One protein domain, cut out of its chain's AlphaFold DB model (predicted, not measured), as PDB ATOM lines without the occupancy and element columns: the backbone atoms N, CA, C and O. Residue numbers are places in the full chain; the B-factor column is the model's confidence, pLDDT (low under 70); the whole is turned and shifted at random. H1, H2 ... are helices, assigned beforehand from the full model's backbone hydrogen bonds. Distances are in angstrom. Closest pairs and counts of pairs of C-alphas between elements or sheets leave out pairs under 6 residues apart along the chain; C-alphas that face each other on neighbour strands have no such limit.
ATOM      1  N   LYS A   2      -1.243 -25.848  34.812       93.94
ATOM      2  CA  LYS A   2      -2.344 -25.101  34.170       93.94
ATOM      3  C   LYS A   2      -2.738 -25.549  32.751       93.94
ATOM      4  O   LYS A   2      -3.886 -25.892  32.549       93.94
ATOM      5  N   CYS A   3      -1.778 -25.642  31.822       93.75
ATOM      6  CA  CYS A   3      -2.016 -26.111  30.443       93.75
ATOM      7  C   CYS A   3      -2.645 -27.521  30.362       93.75
ATOM      8  O   CYS A   3      -3.397 -27.808  29.443       93.75
ATOM      9  N   LEU A   4      -2.347 -28.407  31.319       94.88
ATOM     10  CA  LEU A   4      -3.017 -29.707  31.425       94.88
ATOM     11  C   LEU A   4      -4.444 -29.526  31.958       94.88
ATOM     12  O   LEU A   4      -5.392 -30.060  31.396       94.88
ATOM     13  N   SER A   5      -4.583 -28.763  33.041       95.25
ATOM     14  CA  SER A   5      -5.845 -28.589  33.760       95.25
ATOM     15  C   SER A   5      -6.909 -27.819  32.967       95.25
ATOM     16  O   SER A   5      -8.094 -28.096  33.106       95.25
ATOM     17  N   ASP A   6      -6.508 -26.885  32.102       94.25
ATOM     18  CA  ASP A   6      -7.419 -26.141  31.221       94.25
ATOM     19  C   ASP A   6      -7.728 -26.863  29.893       94.25
ATOM     20  O   ASP A   6      -8.476 -26.345  29.062       94.25
ATOM     21  N   GLY A   7      -7.181 -28.070  29.699       93.31
ATOM     22  CA  GLY A   7      -7.403 -28.904  28.518       93.31
ATOM     23  C   GLY A   7      -6.619 -28.481  27.271       93.31
ATOM     24  O   GLY A   7      -6.825 -29.063  26.206       93.31
ATOM     25  N   THR A   8      -5.718 -27.496  27.369       94.44
ATOM     26  CA  THR A   8      -4.851 -27.085  26.247       94.44
ATOM     27  C   THR A   8      -3.822 -28.163  25.895       94.44
ATOM     28  O   THR A   8      -3.442 -28.313  24.732       94.44
ATOM     29  N   GLY A   9      -3.356 -28.912  26.893       90.44
ATOM     30  CA  GLY A   9      -2.416 -30.017  26.760       90.44
ATOM     31  C   GLY A   9      -2.961 -31.296  27.385       90.44
ATOM     32  O   GLY A   9      -3.667 -31.267  28.382       90.44
ATOM     33  N   GLU A  10      -2.593 -32.436  26.809       91.19
ATOM     34  CA  GLU A  10      -3.053 -33.757  27.264       91.19
ATOM     35  C   GLU A  10      -2.095 -34.398  28.283       91.19
ATOM     36  O   GLU A  10      -2.490 -35.249  29.075       91.19
ATOM     37  N   VAL A  11      -0.817 -33.999  28.265       90.12
ATOM     38  CA  VAL A  11       0.246 -34.526  29.132       90.12
ATOM     39  C   VAL A  11       1.125 -33.375  29.612       90.12
ATOM     40  O   VAL A  11       1.510 -32.508  28.829       90.12
ATOM     41  N   ALA A  12       1.491 -33.389  30.896       90.19
ATOM     42  CA  ALA A  12       2.442 -32.445  31.472       90.19
ATOM     43  C   ALA A  12       3.685 -33.156  32.016       90.19
ATOM     44  O   ALA A  12       3.587 -34.110  32.784       90.19
ATOM     45  N   PHE A  13       4.860 -32.624  31.678       87.69
ATOM     46  CA  PHE A  13       6.114 -32.959  32.349       87.69
ATOM     47  C   PHE A  13       6.317 -31.984  33.511       87.69
ATOM     48  O   PHE A  13       6.432 -30.776  33.304       87.69
ATOM     49  N   ALA A  14       6.330 -32.500  34.737       89.31
ATOM     50  CA  ALA A  14       6.432 -31.696  35.950       89.31
ATOM     51  C   ALA A  14       7.239 -32.433  37.030       89.31
ATOM     52  O   ALA A  14       7.424 -33.647  36.961       89.31
ATOM     53  N   LYS A  15       7.727 -31.695  38.037       88.75
ATOM     54  CA  LYS A  15       8.336 -32.303  39.232       88.75
ATOM     55  C   LYS A  15       7.256 -33.036  40.029       88.75
ATOM     56  O   LYS A  15       6.115 -32.577  40.043       88.75
ATOM     57  N   ASP A  16       7.621 -34.097  40.741       86.81
ATOM     58  CA  ASP A  16       6.661 -34.911  41.503       86.81
ATOM     59  C   ASP A  16       5.853 -34.094  42.531       86.81
ATOM     60  O   ASP A  16       4.650 -34.289  42.680       86.81
ATOM     61  N   SER A  17       6.489 -33.091  43.139       89.44
ATOM     62  CA  SER A  17       5.875 -32.167  44.099       89.44
ATOM     63  C   SER A  17       5.026 -31.053  43.475       89.44
ATOM     64  O   SER A  17       4.520 -30.199  44.194       89.44
ATOM     65  N   THR A  18       4.891 -30.996  42.144       92.62
ATOM     66  CA  THR A  18       4.224 -29.859  41.482       92.62
ATOM     67  C   THR A  18       2.734 -29.822  41.797       92.62
ATOM     68  O   THR A  18       2.223 -28.749  42.079       92.62
ATOM     69  N   VAL A  19       2.038 -30.963  41.764       93.62
ATOM     70  CA  VAL A  19       0.609 -31.003  42.118       93.62
ATOM     71  C   VAL A  19       0.425 -30.578  43.568       93.62
ATOM     72  O   VAL A  19      -0.364 -29.679  43.826       93.62
ATOM     73  N   ASP A  20       1.218 -31.140  44.482       93.38
ATOM     74  CA  ASP A  20       1.067 -30.837  45.904       93.38
ATOM     75  C   ASP A  20       1.346 -29.372  46.235       93.38
ATOM     76  O   ASP A  20       0.677 -28.779  47.069       93.38
ATOM     77  N   LYS A  21       2.297 -28.763  45.523       92.06
ATOM     78  CA  LYS A  21       2.652 -27.355  45.698       92.06
ATOM     79  C   LYS A  21       1.541 -26.379  45.289       92.06
ATOM     80  O   LYS A  21       1.506 -25.275  45.817       92.06
ATOM     81  N   TYR A  22       0.736 -26.721  44.285       94.44
ATOM     82  CA  TYR A  22      -0.203 -25.772  43.672       94.44
ATOM     83  C   TYR A  22      -1.673 -26.116  43.914       94.44
ATOM     84  O   TYR A  22      -2.502 -25.221  43.831       94.44
ATOM     85  N   CYS A  23      -1.998 -27.386  44.160       95.56
ATOM     86  CA  CYS A  23      -3.375 -27.883  44.127       95.56
ATOM     87  C   CYS A  23      -3.759 -28.788  45.307       95.56
ATOM     88  O   CYS A  23      -4.864 -29.321  45.305       95.56
ATOM     89  N   ASN A  24      -2.839 -29.063  46.234       94.94
ATOM     90  CA  ASN A  24      -3.079 -29.933  47.391       94.94
ATOM     91  C   ASN A  24      -2.490 -29.302  48.661       94.94
ATOM     92  O   ASN A  24      -1.820 -29.973  49.453       94.94
ATOM     93  N   ASN A  25      -2.656 -27.988  48.810       93.88
ATOM     94  CA  ASN A  25      -2.156 -27.278  49.977       93.88
ATOM     95  C   ASN A  25      -2.981 -27.639  51.222       93.88
ATOM     96  O   ASN A  25      -4.140 -28.045  51.143       93.88
ATOM     97  N   GLU A  26      -2.393 -27.466  52.408       93.38
ATOM     98  CA  GLU A  26      -3.111 -27.696  53.673       93.38
ATOM     99  C   GLU A  26      -4.332 -26.770  53.820       93.38
ATOM    100  O   GLU A  26      -5.331 -27.135  54.444       93.38
ATOM    101  N   VAL A  27      -4.248 -25.575  53.229       93.06
ATOM    102  CA  VAL A  27      -5.320 -24.586  53.149       93.06
ATOM    103  C   VAL A  27      -5.802 -24.533  51.702       93.06
ATOM    104  O   VAL A  27      -5.109 -24.016  50.836       93.06
ATOM    105  N   ALA A  28      -7.012 -25.032  51.443       89.69
ATOM    106  CA  ALA A  28      -7.571 -25.113  50.087       89.69
ATOM    107  C   ALA A  28      -7.747 -23.745  49.391       89.69
ATOM    108  O   ALA A  28      -7.884 -23.676  48.178       89.69
ATOM    109  N   GLU A  29      -7.767 -22.644  50.143       94.00
ATOM    110  CA  GLU A  29      -7.827 -21.279  49.595       94.00
ATOM    111  C   GLU A  29      -6.494 -20.835  48.965       94.00
ATOM    112  O   GLU A  29      -6.486 -19.893  48.174       94.00
ATOM    113  N   ASP A  30      -5.393 -21.517  49.304       94.62
ATOM    114  CA  ASP A  30      -4.071 -21.308  48.709       94.62
ATOM    115  C   ASP A  30      -3.884 -22.121  47.414       94.62
ATOM    116  O   ASP A  30      -2.879 -21.942  46.719       94.62
ATOM    117  N   ASP A  31      -4.831 -23.008  47.081       95.31
ATOM    118  CA  ASP A  31      -4.809 -23.737  45.818       95.31
ATOM    119  C   ASP A  31      -5.114 -22.806  44.641       95.31
ATOM    120  O   ASP A  31      -5.946 -21.895  44.701       95.31
ATOM    121  N   ASP A  32      -4.434 -23.061  43.529       95.88
ATOM    122  CA  ASP A  32      -4.626 -22.305  42.303       95.88
ATOM    123  C   ASP A  32      -6.028 -22.544  41.698       95.88
ATOM    124  O   ASP A  32      -6.535 -23.663  41.628       95.88
ATOM    125  N   ASP A  33      -6.637 -21.486  41.150       94.81
ATOM    126  CA  ASP A  33      -8.010 -21.501  40.610       94.81
ATOM    127  C   ASP A  33      -8.220 -22.427  39.399       94.81
ATOM    128  O   ASP A  33      -9.347 -22.779  39.050       94.81
ATOM    129  N   TRP A  34      -7.129 -22.814  38.743       94.94
ATOM    130  CA  TRP A  34      -7.113 -23.693  37.580       94.94
ATOM    131  C   TRP A  34      -6.894 -25.166  37.941       94.94
ATOM    132  O   TRP A  34      -6.764 -25.987  37.034       94.94
ATOM    133  N   CYS A  35      -6.804 -25.522  39.222       96.19
ATOM    134  CA  CYS A  35      -6.608 -26.904  39.641       96.19
ATOM    135  C   CYS A  35      -7.802 -27.802  39.273       96.19
ATOM    136  O   CYS A  35      -8.962 -27.416  39.389       96.19
ATOM    137  N   LEU A  36      -7.495 -29.023  38.830       94.62
ATOM    138  CA  LEU A  36      -8.461 -30.119  38.774       94.62
ATOM    139  C   LEU A  36      -8.640 -30.731  40.166       94.62
ATOM    140  O   LEU A  36      -7.813 -30.509  41.057       94.62
ATOM    141  N   ASP A  37      -9.652 -31.586  40.313       94.19
ATOM    142  CA  ASP A  37      -9.740 -32.484  41.459       94.19
ATOM    143  C   ASP A  37      -8.470 -33.345  41.551       94.19
ATOM    144  O   ASP A  37      -7.979 -33.881  40.555       94.19
ATOM    145  N   ILE A  38      -7.935 -33.531  42.764       93.56
ATOM    146  CA  ILE A  38      -6.680 -34.278  42.967       93.56
ATOM    147  C   ILE A  38      -6.744 -35.706  42.412       93.56
ATOM    148  O   ILE A  38      -5.738 -36.229  41.928       93.56
ATOM    149  N   ALA A  39      -7.928 -36.323  42.432       94.38
ATOM    150  CA  ALA A  39      -8.156 -37.655  41.877       94.38
ATOM    151  C   ALA A  39      -7.979 -37.729  40.347       94.38
ATOM    152  O   ALA A  39      -7.718 -38.816  39.828       94.38
ATOM    153  N   ASP A  40      -8.071 -36.599  39.642       94.31
ATOM    154  CA  ASP A  40      -7.945 -36.527  38.185       94.31
ATOM    155  C   ASP A  40      -6.487 -36.352  37.727       94.31
ATOM    156  O   ASP A  40      -6.162 -36.571  36.556       94.31
ATOM    157  N   TYR A  41      -5.564 -36.028  38.641       94.25
ATOM    158  CA  TYR A  41      -4.133 -36.023  38.341       94.25
ATOM    159  C   TYR A  41      -3.558 -37.445  38.366       94.25
ATOM    160  O   TYR A  41      -3.084 -37.949  39.386       94.25
TER     161      TYR A  41
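What this domain is: This is residues 2 to 41 of the 128 residues of an uncharacterized protein of Euryarchaeota archaeon (UniProt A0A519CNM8). There is little regular structure here: the printed part is mostly loop, with two short helices, H1 and H2, joined by an arc of loop, residues 6 to 17, while residues 24 to 41 fold back from H2. The 40 printed residues hold H1, then H2, and no named strand; the class is all helix, with only 10 residues in named elements. The whole is compact and rounded, with a radius of gyration of the C-alphas of 9.9 A and spans of 27 by 19 by 15 A.

Where its parts are: Find C-alpha 2 at (-2.344, -25.101, 34.170), where H1, residues 2 to 5, begins; it is 5.0 A long. Go on to C-alpha 18 at (4.224, -29.859, 41.482); from there H2 runs 8.3 A to C-alpha 23 at (-3.375, -27.883, 44.127).

How they stand to each other: H1 and H2 are apart. In H2 you will find every O i to N i+4 pair within hydrogen-bond range; H1 is too short for such a pair.

The domain as a whole: Look to Glu 10 and Val 27 for the two C-alphas farthest apart, 27.6 A. The link from H1 to H2, 12 residues, is long. The printed part has no cut, and no printed residue has a pLDDT under 70.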